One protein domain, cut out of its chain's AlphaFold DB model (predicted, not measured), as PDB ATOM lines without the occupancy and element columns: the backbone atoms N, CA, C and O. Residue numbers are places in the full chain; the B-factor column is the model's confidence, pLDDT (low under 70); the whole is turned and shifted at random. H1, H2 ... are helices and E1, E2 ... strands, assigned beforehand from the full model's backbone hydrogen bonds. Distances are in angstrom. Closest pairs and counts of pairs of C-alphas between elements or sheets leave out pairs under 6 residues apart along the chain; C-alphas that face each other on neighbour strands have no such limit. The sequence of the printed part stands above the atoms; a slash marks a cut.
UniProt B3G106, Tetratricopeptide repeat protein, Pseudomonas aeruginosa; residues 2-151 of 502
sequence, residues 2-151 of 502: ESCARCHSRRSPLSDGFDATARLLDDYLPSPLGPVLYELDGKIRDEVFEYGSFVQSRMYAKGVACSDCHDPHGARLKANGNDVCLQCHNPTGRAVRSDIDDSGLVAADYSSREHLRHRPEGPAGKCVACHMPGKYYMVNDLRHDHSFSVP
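AT A GLANCE: This is residues 2 to 151 of the 502 residues of the protein "Tetratricopeptide repeat protein" of Pseudomonas aeruginosa (UniProt B3G106). Little regular structure: a looping chain strings short helices from one end, where E1 and E2 pair near H2, through H3 to H6, to H7 at the other end, then folds back through H8 to hairpin E3-E4. Named elements, eight helices and four strands in the order H1 E1 H2 E2 H3 H4 H5 H6 H7 H8 E3 E4, hold only 47 of 150 printed residues. The class is mixed, both two-stranded sheets antiparallel, the whole compact: radius of gyration of the C-alphas 16.4 A, spans 51 by 37 by 29 A.

HOW THE PARTS SIT: Start at H1, residues 2 to 5, which only just touches H2, residues 24 to 27, with 3 pairs of C-alphas within 8 A, Glu 2 and Leu 24 closest at 5.7 A. Between antiparallel E1, residues 11 to 13, and E2, 28 to 30, find N 12 and O 29 within hydrogen-bond range at 2.9 A. H3, 51 to 54, is close but not clearly touching H4, 58 to 61; their closest C-alphas, Phe 54 and Tyr 60, are 6.5 A apart. H5, 66 to 69, is close but not clearly touching H6, 83 to 86; closest are C-alphas 69 and 84, 5.9 A. H7, 113 to 116, is only just apart from H8, 127 to 131, at 8.0 A. E3, 134 to 137, and E4, 141 to 144, form an antiparallel hairpin, N 135 and O 143 at 2.9 A. H8 has its O i to N i+4 pair within range; H1 to H7 are too short for one.

IN THESE COORDINATES: Find H1's start at C-alpha 2, (200.028, 206.083, 112.069), and E4's end, after 10.0 A, at C-alpha 144, (183.545, 196.044, 113.805).

THE WHOLE: The C-alphas farthest apart, Asp 16 and Glu 114, are 52.4 A apart. The printed part has no cut; links E2 to H3, H5 to H6 and H6 to H7 are long. No printed residue is under pLDDT 70.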
ATOM      1  N   GLU A   2     200.649 204.841 111.584       85.75
ATOM      2  CA  GLU A   2     200.028 206.083 112.069       85.75
ATOM      3  C   GLU A   2     199.372 206.955 110.983       85.75
ATOM      4  O   GLU A   2     198.539 207.804 111.294       85.75
ATOM      5  N   SER A   3     199.685 206.750 109.700       87.88
ATOM      6  CA  SER A   3     199.023 207.443 108.583       87.88
ATOM      7  C   SER A   3     197.507 207.213 108.581       87.88
ATOM      8  O   SER A   3     196.749 208.163 108.427       87.88
ATOM      9  N   CYS A   4     197.048 205.983 108.848       89.31
ATOM     10  CA  CYS A   4     195.615 205.680 108.937       89.31
ATOM     11  C   CYS A   4     194.991 206.283 110.204       89.31
ATOM     12  O   CYS A   4     193.863 206.779 110.181       89.31
ATOM     13  N   ALA A   5     195.740 206.280 111.310       91.19
ATOM     14  CA  ALA A   5     195.287 206.793 112.601       91.19
ATOM     15  C   ALA A   5     194.930 208.286 112.551       91.19
ATOM     16  O   ALA A   5     194.014 208.725 113.242       91.19
ATOM     17  N   ARG A   6     195.583 209.056 111.673       90.50
ATOM     18  CA  ARG A   6     195.271 210.471 111.421       90.50
ATOM     19  C   ARG A   6     193.889 210.723 110.847       90.50
ATOM     20  O   ARG A   6     193.516 211.879 110.778       90.50
ATOM     21  N   CYS A   7     193.151 209.711 110.404       89.25
ATOM     22  CA  CYS A   7     191.755 209.854 109.982       89.25
ATOM     23  C   CYS A   7     190.831 208.939 110.792       89.25
ATOM     24  O   CYS A   7     189.753 209.369 111.188       89.25
ATOM     25  N   HIS A   8     191.292 207.732 111.121       91.06
ATOM     26  CA  HIS A   8     190.528 206.686 111.801       91.06
ATOM     27  C   HIS A   8     190.763 206.639 113.316       91.06
ATOM     28  O   HIS A   8     190.813 205.562 113.915       91.06
ATOM     29  N   SER A   9     190.909 207.803 113.946       93.19
ATOM     30  CA  SER A   9     190.925 207.928 115.404       93.19
ATOM     31  C   SER A   9     190.138 209.150 115.856       93.19
ATOM     32  O   SER A   9     190.206 210.215 115.235       93.19
ATOM     33  N   ARG A  10     189.416 209.022 116.969       93.44
ATOM     34  CA  ARG A  10     188.916 210.186 117.700       93.44
ATOM     35  C   ARG A  10     190.097 210.879 118.369       93.44
ATOM     36  O   ARG A  10     190.846 210.248 119.111       93.44
ATOM     37  N   ARG A  11     190.297 212.155 118.042       92.56
ATOM     38  CA  ARG A  11     191.524 212.894 118.357       92.56
ATOM     39  C   ARG A  11     191.297 214.403 118.369       92.56
ATOM     40  O   ARG A  11     190.357 214.884 117.736       92.56
ATOM     41  N   SER A  12     192.211 215.122 119.008       90.56
ATOM     42  CA  SER A  12     192.311 216.587 118.967       90.56
ATOM     43  C   SER A  12     193.573 217.001 118.208       90.56
ATOM     44  O   SER A  12     194.611 216.384 118.438       90.56
ATOM     45  N   PRO A  13     193.539 217.997 117.308       91.75
ATOM     46  CA  PRO A  13     194.741 218.436 116.603       91.75
ATOM     47  C   PRO A  13     195.670 219.255 117.511       91.75
ATOM     48  O   PRO A  13     195.221 219.966 118.414       91.75
ATOM     49  N   LEU A  14     196.973 219.128 117.256       91.88
ATOM     50  CA  LEU A  14     198.078 219.770 117.979       91.88
ATOM     51  C   LEU A  14     198.887 220.731 117.089       91.88
ATOM     52  O   LEU A  14     199.852 221.333 117.555       91.88
ATOM     53  N   SER A  15     198.517 220.867 115.816       86.75
ATOM     54  CA  SER A  15     199.123 221.784 114.846       86.75
ATOM     55  C   SER A  15     198.189 222.057 113.667       86.75
ATOM     56  O   SER A  15     197.097 221.493 113.590       86.75
ATOM     57  N   ASP A  16     198.637 222.913 112.745       83.88
ATOM     58  CA  ASP A  16     197.991 223.103 111.446       83.88
ATOM     59  C   ASP A  16     198.304 221.939 110.506       83.88
ATOM     60  O   ASP A  16     199.453 221.723 110.116       83.88
ATOM     61  N   GLY A  17     197.274 221.164 110.175       81.50
ATOM     62  CA  GLY A  17     197.403 219.981 109.335       81.50
ATOM     63  C   GLY A  17     198.197 218.848 109.989       81.50
ATOM     64  O   GLY A  17     198.190 218.665 111.206       81.50
ATOM     65  N   PHE A  18     198.825 218.029 109.146       82.62
ATOM     66  CA  PHE A  18     199.637 216.897 109.576       82.62
ATOM     67  C   PHE A  18     200.859 216.730 108.678       82.62
ATOM     68  O   PHE A  18     200.787 216.970 107.472       82.62
ATOM     69  N   ASP A  19     201.954 216.246 109.254       83.19
ATOM     70  CA  ASP A  19     203.122 215.788 108.507       83.19
ATOM     71  C   ASP A  19     203.073 214.259 108.400       83.19
ATOM     72  O   ASP A  19     203.085 213.541 109.400       83.19
ATOM     73  N   ALA A  20     203.016 213.733 107.173       80.81
ATOM     74  CA  ALA A  20     202.939 212.292 106.923       80.81
ATOM     75  C   ALA A  20     204.157 211.507 107.452       80.81
ATOM     76  O   ALA A  20     204.068 210.284 107.599       80.81
ATOM     77  N   THR A  21     205.270 212.191 107.727       82.50
ATOM     78  CA  THR A  21     206.512 211.622 108.265       82.50
ATOM     79  C   THR A  21     206.642 211.763 109.784       82.50
ATOM     80  O   THR A  21     207.449 211.055 110.390       82.50
ATOM     81  N   ALA A  22     205.832 212.623 110.412       87.25
ATOM     82  CA  ALA A  22     205.834 212.832 111.856       87.25
ATOM     83  C   ALA A  22     205.095 211.711 112.604       87.25
ATOM     84  O   ALA A  22     204.419 210.866 111.997       87.25
ATOM     85  N   ARG A  23     205.200 211.693 113.939       91.50
ATOM     86  CA  ARG A  23     204.403 210.764 114.747       91.50
ATOM     87  C   ARG A  23     202.964 211.245 114.855       91.50
ATOM     88  O   ARG A  23     202.698 212.442 114.805       91.50
ATOM     89  N   LEU A  24     202.031 210.329 115.111       93.31
ATOM     90  CA  LEU A  24     200.633 210.697 115.363       93.31
ATOM     91  C   LEU A  24     200.520 211.747 116.474       93.31
ATOM     92  O   LEU A  24     199.817 212.729 116.292       93.31
ATOM     93  N   LEU A  25     201.255 211.556 117.575       95.25
ATOM     94  CA  LEU A  25     201.290 212.451 118.739       95.25
ATOM     95  C   LEU A  25     202.066 213.761 118.515       95.25
ATOM     96  O   LEU A  25     202.136 214.590 119.422       95.25
ATOM     97  N   ASP A  26     202.632 213.971 117.327       94.81
ATOM     98  CA  ASP A  26     203.127 215.287 116.921       94.81
ATOM     99  C   ASP A  26     202.014 216.143 116.295       94.81
ATOM    100  O   ASP A  26     201.983 217.358 116.493       94.81
ATOM    101  N   ASP A  27     201.069 215.505 115.600       93.38
ATOM    102  CA  ASP A  27     199.981 216.172 114.874       93.38
ATOM    103  C   ASP A  27     198.654 216.165 115.656       93.38
ATOM    104  O   ASP A  27     197.846 217.088 115.549       93.38
ATOM    105  N   TYR A  28     198.398 215.110 116.438       94.25
ATOM    106  CA  TYR A  28     197.113 214.839 117.077       94.25
ATOM    107  C   TYR A  28     197.259 214.133 118.428       94.25
ATOM    108  O   TYR A  28     198.076 213.235 118.588       94.25
ATOM    109  N   LEU A  29     196.373 214.439 119.373       93.00
ATOM    110  CA  LEU A  29     196.205 213.705 120.626       93.00
ATOM    111  C   LEU A  29     194.989 212.765 120.525       93.00
ATOM    112  O   LEU A  29     193.856 213.259 120.524       93.00
ATOM    113  N   PRO A  30     195.173 211.435 120.412       94.12
ATOM    114  CA  PRO A  30     194.067 210.479 120.396       94.12
ATOM    115  C   PRO A  30     193.348 210.421 121.744       94.12
ATOM    116  O   PRO A  30     193.974 210.523 122.798       94.12
ATOM    117  N   SER A  31     192.034 210.199 121.722       93.06
ATOM    118  CA  SER A  31     191.251 210.038 122.947       93.06
ATOM    119  C   SER A  31     191.655 208.766 123.719       93.06
ATOM    120  O   SER A  31     191.825 207.713 123.100       93.06
ATOM    121  N   PRO A  32     191.774 208.830 125.061       92.44
ATOM    122  CA  PRO A  32     192.013 207.653 125.899       92.44
ATOM    123  C   PRO A  32     190.757 206.769 126.001       92.44
ATOM    124  O   PRO A  32     189.691 207.126 125.486       92.44
ATOM    125  N   LEU A  33     190.850 205.642 126.721       95.31
ATOM    126  CA  LEU A  33     189.733 204.709 126.944       95.31
ATOM    127  C   LEU A  33     188.753 205.216 128.021       95.31
ATOM    128  O   LEU A  33     188.475 204.559 129.030       95.31
ATOM    129  N   GLY A  34     188.266 206.442 127.832       92.56
ATOM    130  CA  GLY A  34     187.323 207.100 128.732       92.56
ATOM    131  C   GLY A  34     185.932 206.444 128.704       92.56
ATOM    132  O   GLY A  34     185.527 205.915 127.669       92.56
ATOM    133  N   PRO A  35     185.162 206.519 129.806       90.56
ATOM    134  CA  PRO A  35     183.908 205.770 129.988       90.56
ATOM    135  C   PRO A  35     182.765 206.180 129.047       90.56
ATOM    136  O   PRO A  35     181.801 205.431 128.895       90.56
ATOM    137  N   VAL A  36     182.856 207.363 128.430       91.06
ATOM    138  CA  VAL A  36     181.912 207.825 127.397       91.06
ATOM    139  C   VAL A  36     182.137 207.080 126.081       91.06
ATOM    140  O   VAL A  36     181.188 206.693 125.413       91.06
ATOM    141  N   LEU A  37     183.402 206.872 125.723       93.12
ATOM    142  CA  LEU A  37     183.821 206.440 124.393       93.12
ATOM    143  C   LEU A  37     184.090 204.932 124.309       93.12
ATOM    144  O   LEU A  37     183.919 204.334 123.245       93.12
ATOM    145  N   TYR A  38     184.473 204.313 125.426       95.00
ATOM    146  CA  TYR A  38     184.864 202.909 125.494       95.00
ATOM    147  C   TYR A  38     184.197 202.178 126.658       95.00
ATOM    148  O   TYR A  38     183.933 202.749 127.720       95.00
ATOM    149  N   GLU A  39     183.970 200.886 126.448       94.94
ATOM    150  CA  GLU A  39     183.565 199.932 127.475       94.94
ATOM    151  C   GLU A  39     184.743 199.612 128.416       94.94
ATOM    152  O   GLU A  39     185.906 199.887 128.108       94.94
ATOM    153  N   LEU A  40     184.469 199.000 129.573       95.19
ATOM    154  CA  LEU A  40     185.499 198.671 130.579       95.19
ATOM    155  C   LEU A  40     186.588 197.716 130.065       95.19
ATOM    156  O   LEU A  40     187.715 197.735 130.556       95.19
ATOM    157  N   ASP A  41     186.267 196.882 129.080       93.06
ATOM    158  CA  ASP A  41     187.214 195.969 128.439       93.06
ATOM    159  C   ASP A  41     187.937 196.588 127.228       93.06
ATOM    160  O   ASP A  41     188.740 195.917 126.570       93.06
ATOM    161  N   GLY A  42     187.696 197.877 126.973       92.62
ATOM    162  CA  GLY A  42     188.328 198.658 125.920       92.62
ATOM    163  C   GLY A  42     187.665 198.536 124.553       92.62
ATOM    164  O   GLY A  42     188.206 199.099 123.600       92.62
ATOM    165  N   LYS A  43     186.528 197.833 124.439       92.81
ATOM    166  CA  LYS A  43     185.719 197.834 123.214       92.81
ATOM    167  C   LYS A  43     185.077 199.192 122.970       92.81
ATOM    168  O   LYS A  43     184.868 199.977 123.898       92.81
ATOM    169  N   ILE A  44     184.721 199.445 121.719       91.69
ATOM    170  CA  ILE A  44     184.049 200.683 121.331       91.69
ATOM    171  C   ILE A  44     182.656 200.771 121.971       91.69
ATOM    172  O   ILE A  44     181.820 199.878 121.802       91.69
ATOM    173  N   ARG A  45     182.391 201.890 122.655       91.06
ATOM    174  CA  ARG A  45     181.062 202.245 123.172       91.06
ATOM    175  C   ARG A  45     180.385 203.304 122.306       91.06
ATOM    176  O   ARG A  45     179.191 203.167 122.031       91.06
ATOM    177  N   ASP A  46     181.130 204.310 121.865       89.19
ATOM    178  CA  ASP A  46     180.640 205.428 121.048       89.19
ATOM    179  C   ASP A  46     181.643 205.766 119.926       89.19
ATOM    180  O   ASP A  46     182.632 205.066 119.747       89.19
ATOM    181  N   GLU A  47     181.394 206.807 119.136       87.00
ATOM    182  CA  GLU A  47     182.166 207.168 117.945       87.00
ATOM    183  C   GLU A  47     183.650 207.471 118.244       87.00
ATOM    184  O   GLU A  47     184.042 208.596 118.581       87.00
ATOM    185  N   VAL A  48     184.492 206.444 118.083       87.94
ATOM    186  CA  VAL A  48     185.953 206.510 118.260       87.94
ATOM    187  C   VAL A  48     186.752 206.136 117.016       87.94
ATOM    188  O   VAL A  48     187.988 206.176 117.050       87.94
ATOM    189  N   PHE A  49     186.063 205.800 115.921       89.12
ATOM    190  CA  PHE A  49     186.617 205.025 114.811       89.12
ATOM    191  C   PHE A  49     187.245 203.713 115.320       89.12
ATOM    192  O   PHE A  49     186.616 203.039 116.120       89.12
ATOM    193  N   GLU A  50     188.455 203.338 114.883       91.44
ATOM    194  CA  GLU A  50     189.012 201.997 115.157       91.44
ATOM    195  C   GLU A  50     190.415 201.998 115.775       91.44
ATOM    196  O   GLU A  50     190.837 201.002 116.363       91.44
ATOM    197  N   TYR A  51     191.165 203.101 115.675       94.56
ATOM    198  CA  TYR A  51     192.569 203.133 116.094       94.56
ATOM    199  C   TYR A  51     192.768 202.809 117.578       94.56
ATOM    200  O   TYR A  51     193.632 202.003 117.912       94.56
ATOM    201  N   GLY A  52     191.966 203.401 118.470       94.50
ATOM    202  CA  GLY A  52     192.110 203.186 119.912       94.50
ATOM    203  C   GLY A  52     191.827 201.741 120.328       94.50
ATOM    204  O   GLY A  52     192.521 201.212 121.191       94.50
ATOM    205  N   SER A  53     190.883 201.061 119.673       94.25
ATOM    206  CA  SER A  53     190.676 199.616 119.841       94.25
ATOM    207  C   SER A  53     191.829 198.807 119.244       94.25
ATOM    208  O   SER A  53     192.352 197.907 119.899       94.25
ATOM    209  N   PHE A  54     192.297 199.176 118.048       95.88
ATOM    210  CA  PHE A  54     193.388 198.492 117.356       95.88
ATOM    211  C   PHE A  54     194.688 198.463 118.162       95.88
ATOM    212  O   PHE A  54     195.286 197.395 118.318       95.88
ATOM    213  N   VAL A  55     195.110 199.596 118.732       95.38
ATOM    214  CA  VAL A  55     196.376 199.683 119.486       95.38
ATOM    215  C   VAL A  55     196.353 198.952 120.831       95.38
ATOM    216  O   VAL A  55     197.403 198.721 121.427       95.38
ATOM    217  N   GLN A  56     195.178 198.535 121.311       94.75
ATOM    218  CA  GLN A  56     195.068 197.630 122.460       94.75
ATOM    219  C   GLN A  56     195.361 196.175 122.097       94.75
ATOM    220  O   GLN A  56     195.609 195.352 122.979       94.75
ATOM    221  N   SER A  57     195.274 195.834 120.813       94.81
ATOM    222  CA  SER A  57     195.301 194.449 120.379       94.81
ATOM    223  C   SER A  57     196.697 193.836 120.445       94.81
ATOM    224  O   SER A  57     197.727 194.480 120.231       94.81
ATOM    225  N   ARG A  58     196.729 192.514 120.640       92.06
ATOM    226  CA  ARG A  58     197.966 191.740 120.481       92.06
ATOM    227  C   ARG A  58     198.479 191.784 119.043       92.06
ATOM    228  O   ARG A  58     199.679 191.693 118.847       92.06
ATOM    229  N   MET A  59     197.588 191.935 118.061       94.00
ATOM    230  CA  MET A  59     197.971 192.058 116.653       94.00
ATOM    231  C   MET A  59     198.836 193.303 116.434       94.00
ATOM    232  O   MET A  59     199.933 193.188 115.891       94.00
ATOM    233  N   TYR A  60     198.404 194.458 116.946       95.25
ATOM    234  CA  TYR A  60     199.195 195.689 116.925       95.25
ATOM    235  C   TYR A  60     200.556 195.499 117.602       95.25
ATOM    236  O   TYR A  60     201.591 195.815 117.019       95.25
ATOM    237  N   ALA A  61     200.572 194.905 118.802       93.62
ATOM    238  CA  ALA A  61     201.807 194.655 119.548       93.62
ATOM    239  C   ALA A  61     202.797 193.727 118.813       93.62
ATOM    240  O   ALA A  61     203.992 193.763 119.095       93.62
ATOM    241  N   LYS A  62     202.306 192.908 117.877       95.06
ATOM    242  CA  LYS A  62     203.096 191.994 117.042       95.06
ATOM    243  C   LYS A  62     203.449 192.571 115.666       95.06
ATOM    244  O   LYS A  62     204.040 191.869 114.856       95.06
ATOM    245  N   GLY A  63     203.122 193.835 115.389       95.06
ATOM    246  CA  GLY A  63     203.502 194.517 114.145       95.06
ATOM    247  C   GLY A  63     202.476 194.427 113.012       95.06
ATOM    248  O   GLY A  63     202.750 194.900 111.906       95.06
ATOM    249  N   VAL A  64     201.284 193.877 113.266       95.50
ATOM    250  CA  VAL A  64     200.173 193.934 112.302       95.50
ATOM    251  C   VAL A  64     199.748 195.391 112.116       95.50
ATOM    252  O   VAL A  64     199.632 196.151 113.077       95.50
ATOM    253  N   ALA A  65     199.491 195.781 110.875       94.00
ATOM    254  CA  ALA A  65     199.012 197.092 110.475       94.00
ATOM    255  C   ALA A  65     197.658 196.980 109.762       94.00
ATOM    256  O   ALA A  65     197.292 195.931 109.235       94.00
ATOM    257  N   CYS A  66     196.926 198.094 109.668       93.00
ATOM    258  CA  CYS A  66     195.638 198.143 108.964       93.00
ATOM    259  C   CYS A  66     195.743 197.610 107.523       93.00
ATOM    260  O   CYS A  66     194.839 196.934 107.041       93.00
ATOM    261  N   SER A  67     196.873 197.873 106.860       92.75
ATOM    262  CA  SER A  67     197.157 197.430 105.497       92.75
ATOM    263  C   SER A  67     197.396 195.927 105.359       92.75
ATOM    264  O   SER A  67     197.547 195.469 104.238       92.75
ATOM    265  N   ASP A  68     197.477 195.143 106.433       93.75
ATOM    266  CA  ASP A  68     197.532 193.675 106.332       93.75
ATOM    267  C   ASP A  68     196.132 193.074 106.139       93.75
ATOM    268  O   ASP A  68     195.979 192.004 105.550       93.75
ATOM    269  N   CYS A  69     195.099 193.807 106.562       93.88
ATOM    270  CA  CYS A  69     193.701 193.403 106.440       93.88
ATOM    271  C   CYS A  69     192.960 194.173 105.340       93.88
ATOM    272  O   CYS A  69     192.097 193.601 104.674       93.88
ATOM    273  N   HIS A  70     193.304 195.446 105.129       93.94
ATOM    274  CA  HIS A  70     192.613 196.351 104.210       93.94
ATOM    275  C   HIS A  70     193.493 196.806 103.046       93.94
ATOM    276  O   HIS A  70     194.707 196.978 103.174       93.94
ATOM    277  N   ASP A  71     192.849 197.058 101.912       92.06
ATOM    278  CA  ASP A  71     193.409 197.849 100.829       92.06
ATOM    279  C   ASP A  71     193.462 199.338 101.242       92.06
ATOM    280  O   ASP A  71     192.413 199.910 101.558       92.06
ATOM    281  N   PRO A  72     194.643 199.987 101.249       87.12
ATOM    282  CA  PRO A  72     194.794 201.357 101.745       87.12
ATOM    283  C   PRO A  72     194.011 202.442 100.990       87.12
ATOM    284  O   PRO A  72     193.821 203.520 101.545       87.12
ATOM    285  N   HIS A  73     193.569 202.199  99.749       82.50
ATOM    286  CA  HIS A  73     192.906 203.214  98.919       82.50
ATOM    287  C   HIS A  73     191.419 202.930  98.678       82.50
ATOM    288  O   HIS A  73     190.653 203.852  98.410       82.50
ATOM    289  N   GLY A  74     190.996 201.671  98.788       84.19
ATOM    290  CA  GLY A  74     189.603 201.257  98.638       84.19
ATOM    291  C   GLY A  74     188.917 200.835  99.936       84.19
ATOM    292  O   GLY A  74     187.720 200.558  99.897       84.19
ATOM    293  N   ALA A  75     189.655 200.709 101.047       81.19
ATOM    294  CA  ALA A  75     189.206 200.195 102.352       81.19
ATOM    295  C   ALA A  75     188.598 198.774 102.337       81.19
ATOM    296  O   ALA A  75     188.164 198.257 103.370       81.19
ATOM    297  N   ARG A  76     188.596 198.106 101.177       91.62
ATOM    298  CA  ARG A  76     188.125 196.727 101.008       91.62
ATOM    299  C   ARG A  76     189.060 195.766 101.727       91.62
ATOM    300  O   ARG A  76     190.243 196.048 101.886       91.62
ATOM    301  N   LEU A  77     188.535 194.614 102.127       94.25
ATOM    302  CA  LEU A  77     189.364 193.546 102.675       94.25
ATOM    303  C   LEU A  77     190.332 193.019 101.607       94.25
ATOM    304  O   LEU A  77     189.956 192.874 100.443       94.25
ATOM    305  N   LYS A  78     191.566 192.711 102.011       92.69
ATOM    306  CA  LYS A  78     192.591 192.115 101.137       92.69
ATOM    307  C   LYS A  78     192.293 190.673 100.740       92.69
ATOM    308  O   LYS A  78     192.765 190.212  99.706       92.69
ATOM    309  N   ALA A  79     191.528 189.974 101.569       93.88
ATOM    310  CA  ALA A  79     191.087 188.609 101.347       93.88
ATOM    311  C   ALA A  79     189.605 188.479 101.721       93.88
ATOM    312  O   ALA A  79     189.031 189.355 102.371       93.88
ATOM    313  N   ASN A  80     188.963 187.397 101.292       92.19
ATOM    314  CA  ASN A  80     187.530 187.218 101.493       92.19
ATOM    315  C   ASN A  80     187.236 186.575 102.853       92.19
ATOM    316  O   ASN A  80     187.734 185.502 103.175       92.19
ATOM    317  N   GLY A  81     186.360 187.201 103.642       92.31
ATOM    318  CA  GLY A  81     185.858 186.615 104.887       92.31
ATOM    319  C   GLY A  81     186.973 186.242 105.871       92.31
ATOM    320  O   GLY A  81     187.799 187.083 106.223       92.31
ATOM    321  N   ASN A  82     186.978 184.986 106.329       95.69
ATOM    322  CA  ASN A  82     187.935 184.500 107.328       95.69
ATOM    323  C   ASN A  82     189.376 184.477 106.813       95.69
ATOM    324  O   ASN A  82     190.293 184.575 107.629       95.69
ATOM    325  N   ASP A  83     189.587 184.416 105.494       95.69
ATOM    326  CA  ASP A  83     190.925 184.333 104.902       95.69
ATOM    327  C   ASP A  83     191.807 185.512 105.319       95.69
ATOM    328  O   ASP A  83     193.014 185.348 105.461       95.69
ATOM    329  N   VAL A  84     191.210 186.671 105.626       96.00
ATOM    330  CA  VAL A  84     191.927 187.830 106.180       96.00
ATOM    331  C   VAL A  84     192.655 187.464 107.473       96.00
ATOM    332  O   VAL A  84     193.827 187.796 107.633       96.00
ATOM    333  N   CYS A  85     191.977 186.764 108.385       95.88
ATOM    334  CA  CYS A  85     192.529 186.333 109.666       95.88
ATOM    335  C   CYS A  85     193.484 185.140 109.498       95.88
ATOM    336  O   CYS A  85     194.496 185.051 110.200       95.88
ATOM    337  N   LEU A  86     193.185 184.236 108.558       96.00
ATOM    338  CA  LEU A  86     193.986 183.036 108.287       96.00
ATOM    339  C   LEU A  86     195.349 183.352 107.650       96.00
ATOM    340  O   LEU A  86     196.243 182.510 107.679       96.00
ATOM    341  N   GLN A  87     195.567 184.580 107.169       95.12
ATOM    342  CA  GLN A  87     196.899 185.067 106.787       95.12
ATOM    343  C   GLN A  87     197.947 184.874 107.901       95.12
ATOM    344  O   GLN A  87     199.115 184.642 107.606       95.12
ATOM    345  N   CYS A  88     197.534 184.921 109.173       96.19
ATOM    346  CA  CYS A  88     198.411 184.662 110.320       96.19
ATOM    347  C   CYS A  88     197.909 183.508 111.206       96.19
ATOM    348  O   CYS A  88     198.705 182.789 111.803       96.19
ATOM    349  N   HIS A  89     196.596 183.295 111.305       95.56
ATOM    350  CA  HIS A  89     196.011 182.219 112.109       95.56
ATOM    351  C   HIS A  89     195.806 180.955 111.269       95.56
ATOM    352  O   HIS A  89     194.688 180.626 110.889       95.56
ATOM    353  N   ASN A  90     196.899 180.257 110.961       95.56
ATOM    354  CA  ASN A  90     196.909 179.120 110.038       95.56
ATOM    355  C   ASN A  90     197.575 177.863 110.637       95.56
ATOM    356  O   ASN A  90     198.216 177.933 111.693       95.56
ATOM    357  N   PRO A  91     197.478 176.707 109.949       96.62
ATOM    358  CA  PRO A  91     198.084 175.457 110.405       96.62
ATOM    359  C   PRO A  91     199.613 175.459 110.500       96.62
ATOM    360  O   PRO A  91     200.165 174.539 111.090       96.62
ATOM    361  N   THR A  92     200.313 176.451 109.938       95.44
ATOM    362  CA  THR A  92     201.777 176.552 110.067       95.44
ATOM    363  C   THR A  92     202.200 177.441 111.236       95.44
ATOM    364  O   THR A  92     203.357 177.380 111.646       95.44
ATOM    365  N   GLY A  93     201.282 178.239 111.796       94.88
ATOM    366  CA  GLY A  93     201.585 179.188 112.867       94.88
ATOM    367  C   GLY A  93     202.543 180.295 112.425       94.88
ATOM    368  O   GLY A  93     203.320 180.781 113.241       94.88
ATOM    369  N   ARG A  94     202.528 180.662 111.137       95.19
ATOM    370  CA  ARG A  94     203.409 181.686 110.559       95.19
ATOM    371  C   ARG A  94     202.606 182.874 110.050       95.19
ATOM    372  O   ARG A  94     201.546 182.699 109.450       95.19
ATOM    373  N   ALA A  95     203.130 184.074 110.274       94.56
ATOM    374  CA  ALA A  95     202.534 185.297 109.759       94.56
ATOM    375  C   ALA A  95     202.795 185.467 108.253       94.56
ATOM    376  O   ALA A  95     203.817 185.024 107.729       94.56
ATOM    377  N   VAL A  96     201.884 186.159 107.565       91.19
ATOM    378  CA  VAL A  96     201.993 186.459 106.124       91.19
ATOM    379  C   VAL A  96     203.168 187.385 105.787       91.19
ATOM    380  O   VAL A  96     203.706 187.329 104.682       91.19
ATOM    381  N   ARG A  97     203.569 188.240 106.734       93.19
ATOM    382  CA  ARG A  97     204.636 189.235 106.584       93.19
ATOM    383  C   ARG A  97     205.752 188.912 107.574       93.19
ATOM    384  O   ARG A  97     205.477 188.687 108.748       93.19
ATOM    385  N   SER A  98     206.997 188.879 107.109       90.88
ATOM    386  CA  SER A  98     208.149 188.390 107.886       90.88
ATOM    387  C   SER A  98     208.565 189.281 109.061       90.88
ATOM    388  O   SER A  98     209.316 188.848 109.925       90.88
ATOM    389  N   ASP A  99     208.133 190.536 109.067       92.88
ATOM    390  CA  ASP A  99     208.340 191.526 110.129       92.88
ATOM    391  C   ASP A  99     207.204 191.537 111.167       92.88
ATOM    392  O   ASP A  99     207.303 192.250 112.165       92.88
ATOM    393  N   ILE A 100     206.133 190.760 110.957       95.50
ATOM    394  CA  ILE A 100     205.162 190.471 112.013       95.50
ATOM    395  C   ILE A 100     205.792 189.434 112.938       95.50
ATOM    396  O   ILE A 100     206.201 188.358 112.502       95.50
ATOM    397  N   ASP A 101     205.836 189.751 114.225       96.12
ATOM    398  CA  ASP A 101     206.289 188.834 115.259       96.12
ATOM    399  C   ASP A 101     205.288 187.672 115.381       96.12
ATOM    400  O   ASP A 101     204.198 187.802 115.943       96.12
ATOM    401  N   ASP A 102     205.657 186.520 114.829       94.50
ATOM    402  CA  ASP A 102     204.854 185.301 114.863       94.50
ATOM    403  C   ASP A 102     204.990 184.530 116.188       94.50
ATOM    404  O   ASP A 102     204.317 183.515 116.397       94.50
ATOM    405  N   SER A 103     205.787 185.032 117.142       92.12
ATOM    406  CA  SER A 103     205.926 184.388 118.444       92.12
ATOM    407  C   SER A 103     204.596 184.382 119.206       92.12
ATOM    408  O   SER A 103     203.969 185.411 119.493       92.12
ATOM    409  N   GLY A 104     204.167 183.172 119.566       89.19
ATOM    410  CA  GLY A 104     202.901 182.918 120.244       89.19
ATOM    411  C   GLY A 104     201.716 182.649 119.313       89.19
ATOM    412  O   GLY A 104     200.616 182.433 119.827       89.19
ATOM    413  N   LEU A 105     201.906 182.630 117.986       93.50
ATOM    414  CA  LEU A 105     200.940 181.997 117.089       93.50
ATOM    415  C   LEU A 105     200.932 180.483 117.330       93.50
ATOM    416  O   LEU A 105     201.972 179.852 117.510       93.50
ATOM    417  N   VAL A 106     199.735 179.902 117.353       93.12
ATOM    418  CA  VAL A 106     199.545 178.459 117.530       93.12
ATOM    419  C   VAL A 106     199.112 177.875 116.195       93.12
ATOM    420  O   VAL A 106     198.081 178.285 115.659       93.12
ATOM    421  N   ALA A 107     199.892 176.925 115.686       96.56
ATOM    422  CA  ALA A 107     199.569 176.132 114.510       96.56
ATOM    423  C   ALA A 107     198.273 175.339 114.747       96.56
ATOM    424  O   ALA A 107     198.236 174.431 115.579       96.56
ATOM    425  N   ALA A 108     197.200 175.712 114.051       95.12
ATOM    426  CA  ALA A 108     195.902 175.051 114.144       95.12
ATOM    427  C   ALA A 108     195.028 175.373 112.924       95.12
ATOM    428  O   ALA A 108     195.255 176.359 112.223       95.12
ATOM    429  N   ASP A 109     193.993 174.561 112.705       95.50
ATOM    430  CA  ASP A 109     192.909 174.899 111.784       95.50
ATOM    431  C   ASP A 109     191.828 175.713 112.513       95.50
ATOM    432  O   ASP A 109     190.969 175.175 113.219       95.50
ATOM    433  N   TYR A 110     191.878 177.033 112.335       94.94
ATOM    434  CA  TYR A 110     190.927 177.976 112.929       94.94
ATOM    435  C   TYR A 110     189.591 178.054 112.175       94.94
ATOM    436  O   TYR A 110     188.649 178.662 112.679       94.94
ATOM    437  N   SER A 111     189.477 177.425 111.000       92.81
ATOM    438  CA  SER A 111     188.207 177.301 110.266       92.81
ATOM    439  C   SER A 111     187.448 176.022 110.619       92.81
ATOM    440  O   SER A 111     186.300 175.841 110.206       92.81
ATOM    441  N   SER A 112     188.075 175.141 111.398       93.94
ATOM    442  CA  SER A 112     187.479 173.896 111.863       93.94
ATOM    443  C   SER A 112     186.230 174.136 112.715       93.94
ATOM    444  O   SER A 112     186.100 175.121 113.455       93.94
ATOM    445  N   ARG A 113     185.300 173.180 112.675       92.81
ATOM    446  CA  ARG A 113     184.101 173.209 113.525       92.81
ATOM    447  C   ARG A 113     184.470 173.088 115.008       92.81
ATOM    448  O   ARG A 113     183.735 173.566 115.874       92.81
ATOM    449  N   GLU A 114     185.610 172.476 115.300       91.81
ATOM    450  CA  GLU A 114     186.199 172.342 116.625       91.81
ATOM    451  C   GLU A 114     186.575 173.709 117.200       91.81
ATOM    452  O   GLU A 114     186.289 173.963 118.370       91.81
ATOM    453  N   HIS A 115     187.149 174.605 116.392       93.62
ATOM    454  CA  HIS A 115     187.429 175.974 116.815       93.62
ATOM    455  C   HIS A 115     186.158 176.831 116.853       93.62
ATOM    456  O   HIS A 115     185.863 177.441 117.881       93.62
ATOM    457  N   LEU A 116     185.386 176.851 115.760       94.44
ATOM    458  CA  LEU A 116     184.244 177.758 115.581       94.44
ATOM    459  C   LEU A 116     183.049 177.424 116.483       94.44
ATOM    460  O   LEU A 116     182.243 178.297 116.810       94.44
ATOM    461  N   ARG A 117     182.876 176.139 116.824       94.56
ATOM    462  CA  ARG A 117     181.699 175.580 117.522       94.56
ATOM    463  C   ARG A 117     180.354 175.854 116.825       94.56
ATOM    464  O   ARG A 117     179.297 175.546 117.369       94.56
ATOM    465  N   HIS A 118     180.403 176.342 115.587       95.12
ATOM    466  CA  HIS A 118     179.280 176.666 114.716       95.12
ATOM    467  C   HIS A 118     179.531 176.117 113.309       95.12
ATOM    468  O   HIS A 118     180.619 175.632 112.999       95.12
ATOM    469  N   ARG A 119     178.502 176.158 112.458       93.94
ATOM    470  CA  ARG A 119     178.635 175.811 111.038       93.94
ATOM    471  C   ARG A 119     179.511 176.859 110.325       93.94
ATOM    472  O   ARG A 119     179.158 178.037 110.430       93.94
ATOM    473  N   PRO A 120     180.590 176.470 109.618       91.75
ATOM    474  CA  PRO A 120     181.503 177.411 108.955       91.75
ATOM    475  C   PRO A 120     180.818 178.373 107.973       91.75
ATOM    476  O   PRO A 120     181.150 179.551 107.915       91.75
ATOM    477  N   GLU A 121     179.814 177.892 107.245       89.81
ATOM    478  CA  GLU A 121     179.047 178.649 106.254       89.81
ATOM    479  C   GLU A 121     178.025 179.629 106.863       89.81
ATOM    480  O   GLU A 121     177.461 180.471 106.163       89.81
ATOM    481  N   GLY A 122     177.758 179.527 108.169       91.81
ATOM    482  CA  GLY A 122     176.778 180.360 108.858       91.81
ATOM    483  C   GLY A 122     177.335 181.718 109.309       91.81
ATOM    484  O   GLY A 122     178.548 181.916 109.369       91.81
ATOM    485  N   PRO A 123     176.468 182.657 109.738       90.75
ATOM    486  CA  PRO A 123     176.902 183.949 110.282       90.75
ATOM    487  C   PRO A 123     177.878 183.825 111.465       90.75
ATOM    488  O   PRO A 123     178.821 184.604 111.555       90.75
ATOM    489  N   ALA A 124     177.686 182.818 112.325       92.75
ATOM    490  CA  ALA A 124     178.557 182.524 113.468       92.75
ATOM    491  C   ALA A 124     179.844 181.755 113.099       92.75
ATOM    492  O   ALA A 124     180.703 181.563 113.952       92.75
ATOM    493  N   GLY A 125     179.992 181.315 111.844       94.69
ATOM    494  CA  GLY A 125     181.228 180.715 111.329       94.69
ATOM    495  C   GLY A 125     182.287 181.750 110.931       94.69
ATOM    496  O   GLY A 125     183.407 181.388 110.576       94.69
ATOM    497  N   LYS A 126     181.958 183.047 110.991       94.69
ATOM    498  CA  LYS A 126     182.872 184.142 110.644       94.69
ATOM    499  C   LYS A 126     183.735 184.534 111.844       94.69
ATOM    500  O   LYS A 126     183.191 184.833 112.903       94.69
ATOM    501  N   CYS A 127     185.053 184.656 111.671       95.69
ATOM    502  CA  CYS A 127     185.977 185.077 112.735       95.69
ATOM    503  C   CYS A 127     185.546 186.408 113.372       95.69
ATOM    504  O   CYS A 127     185.523 186.543 114.597       95.69
ATOM    505  N   VAL A 128     185.131 187.368 112.538       94.69
ATOM    506  CA  VAL A 128     184.679 188.698 112.975       94.69
ATOM    507  C   VAL A 128     183.417 188.652 113.838       94.69
ATOM    508  O   VAL A 128     183.226 189.533 114.664       94.69
ATOM    509  N   ALA A 129     182.576 187.617 113.715       93.62
ATOM    510  CA  ALA A 129     181.359 187.503 114.519       93.62
ATOM    511  C   ALA A 129     181.666 187.300 116.010       93.62
ATOM    512  O   ALA A 129     180.894 187.742 116.856       93.62
ATOM    513  N   CYS A 130     182.797 186.660 116.324       93.81
ATOM    514  CA  CYS A 130     183.229 186.391 117.694       93.81
ATOM    515  C   CYS A 130     184.306 187.372 118.162       93.81
ATOM    516  O   CYS A 130     184.260 187.840 119.297       93.81
ATOM    517  N   HIS A 131     185.280 187.668 117.298       94.25
ATOM    518  CA  HIS A 131     186.475 188.418 117.684       94.25
ATOM    519  C   HIS A 131     186.388 189.917 117.421       94.25
ATOM    520  O   HIS A 131     187.134 190.676 118.030       94.25
ATOM    521  N   MET A 132     185.475 190.351 116.555       94.00
ATOM    522  CA  MET A 132     185.294 191.757 116.196       94.00
ATOM    523  C   MET A 132     183.802 192.108 116.210       94.00
ATOM    524  O   MET A 132     183.241 192.442 115.163       94.00
ATOM    525  N   PRO A 133     183.105 191.952 117.353       88.44
ATOM    526  CA  PRO A 133     181.667 192.181 117.411       88.44
ATOM    527  C   PRO A 133     181.323 193.564 116.848       88.44
ATOM    528  O   PRO A 133     181.982 194.559 117.152       88.44
ATOM    529  N   GLY A 134     180.325 193.596 115.964       87.06
ATOM    530  CA  GLY A 134     179.916 194.811 115.271       87.06
ATOM    531  C   GLY A 134     178.853 195.590 116.038       87.06
ATOM    532  O   GLY A 134     177.972 194.993 116.660       87.06
ATOM    533  N   LYS A 135     178.898 196.919 115.945       85.75
ATOM    534  CA  LYS A 135     177.877 197.834 116.471       85.75
ATOM    535  C   LYS A 135     177.501 198.858 115.403       85.75
ATOM    536  O   LYS A 135     178.356 199.297 114.637       85.75
ATOM    537  N   TYR A 136     176.218 199.207 115.335       86.25
ATOM    538  CA  TYR A 136     175.741 200.278 114.461       86.25
ATOM    539  C   TYR A 136     175.935 201.633 115.137       86.25
ATOM    540  O   TYR A 136     175.465 201.846 116.257       86.25
ATOM    541  N   TYR A 137     176.568 202.547 114.417       82.12
ATOM    542  CA  TYR A 137     176.699 203.958 114.756       82.12
ATOM    543  C   TYR A 137     175.852 204.771 113.779       82.12
ATOM    544  O   TYR A 137     175.617 204.349 112.647       82.12
ATOM    545  N   MET A 138     175.318 205.909 114.232       80.00
ATOM    546  CA  MET A 138     174.448 206.769 113.412       80.00
ATOM    547  C   MET A 138     173.294 206.013 112.720       80.00
ATOM    548  O   MET A 138     172.857 206.382 111.634       80.00
ATOM    549  N   VAL A 139     172.789 204.949 113.359       81.69
ATOM    550  CA  VAL A 139     171.722 204.042 112.885       81.69
ATOM    551  C   VAL A 139     172.108 203.141 111.699       81.69
ATOM    552  O   VAL A 139     171.600 202.023 111.624       81.69
ATOM    553  N   ASN A 140     173.001 203.557 110.800       84.69
ATOM    554  CA  ASN A 140     173.265 202.855 109.535       84.69
ATOM    555  C   ASN A 140     174.732 202.472 109.274       84.69
ATOM    556  O   ASN A 140     174.997 201.798 108.280       84.69
ATOM    557  N   ASP A 141     175.667 202.853 110.140       83.25
ATOM    558  CA  ASP A 141     177.095 202.587 109.960       83.25
ATOM    559  C   ASP A 141     177.544 201.435 110.871       83.25
ATOM    560  O   ASP A 141     177.817 201.626 112.059       83.25
ATOM    561  N   LEU A 142     177.551 200.206 110.339       87.75
ATOM    562  CA  LEU A 142     178.043 199.033 111.066       87.75
ATOM    563  C   LEU A 142     179.565 199.052 111.110       87.75
ATOM    564  O   LEU A 142     180.222 198.909 110.078       87.75
ATOM    565  N   ARG A 143     180.118 199.088 112.319       87.69
ATOM    566  CA  ARG A 143     181.559 198.998 112.520       87.69
ATOM    567  C   ARG A 143     181.929 197.865 113.447       87.69
ATOM    568  O   ARG A 143     181.230 197.590 114.422       87.69
ATOM    569  N   HIS A 144     183.013 197.192 113.094       91.25
ATOM    570  CA  HIS A 144     183.545 196.044 113.805       91.25
ATOM    571  C   HIS A 144     184.618 196.495 114.783       91.25
ATOM    572  O   HIS A 144     185.544 197.181 114.374       91.25
ATOM    573  N   ASP A 145     184.534 196.060 116.037       92.69
ATOM    574  CA  ASP A 145     185.546 196.406 117.033       92.69
ATOM    575  C   ASP A 145     186.929 195.809 116.696       92.69
ATOM    576  O   ASP A 145     187.074 194.601 116.492       92.69
ATOM    577  N   HIS A 146     187.961 196.658 116.681       94.75
ATOM    578  CA  HIS A 146     189.342 196.269 116.364       94.75
ATOM    579  C   HIS A 146     190.208 195.903 117.583       94.75
ATOM    580  O   HIS A 146     191.429 195.820 117.462       94.75
ATOM    581  N   SER A 147     189.630 195.642 118.761       92.31
ATOM    582  CA  SER A 147     190.408 195.092 119.888       92.31
ATOM    583  C   SER A 147     190.763 193.613 119.681       92.31
ATOM    584  O   SER A 147     191.661 193.089 120.348       92.31
ATOM    585  N   PHE A 148     190.070 192.943 118.747       93.06
ATOM    586  CA  PHE A 148     190.171 191.508 118.448       93.06
ATOM    587  C   PHE A 148     190.023 190.627 119.694       93.06
ATOM    588  O   PHE A 148     190.723 189.621 119.868       93.06
ATOM    589  N   SER A 149     189.154 191.046 120.616       88.25
ATOM    590  CA  SER A 149     188.971 190.362 121.891       88.25
ATOM    591  C   SER A 149     188.531 188.905 121.698       88.25
ATOM    592  O   SER A 149     187.842 188.546 120.745       88.25
ATOM    593  N   VAL A 150     188.941 188.029 122.611       91.25
ATOM    594  CA  VAL A 150     188.384 186.671 122.684       91.25
ATOM    595  C   VAL A 150     187.091 186.748 123.498       91.25
ATOM    596  O   VAL A 150     187.121 187.411 124.538       91.25
ATOM    597  N   PRO A 151     185.993 186.088 123.073       93.06
ATOM    598  CA  PRO A 151     184.752 186.089 123.836       93.06
ATOM    599  C   PRO A 151     184.967 185.687 125.296       93.06
ATOM    600  O   PRO A 151     185.713 184.751 125.597       93.06
TER     601      PRO A 151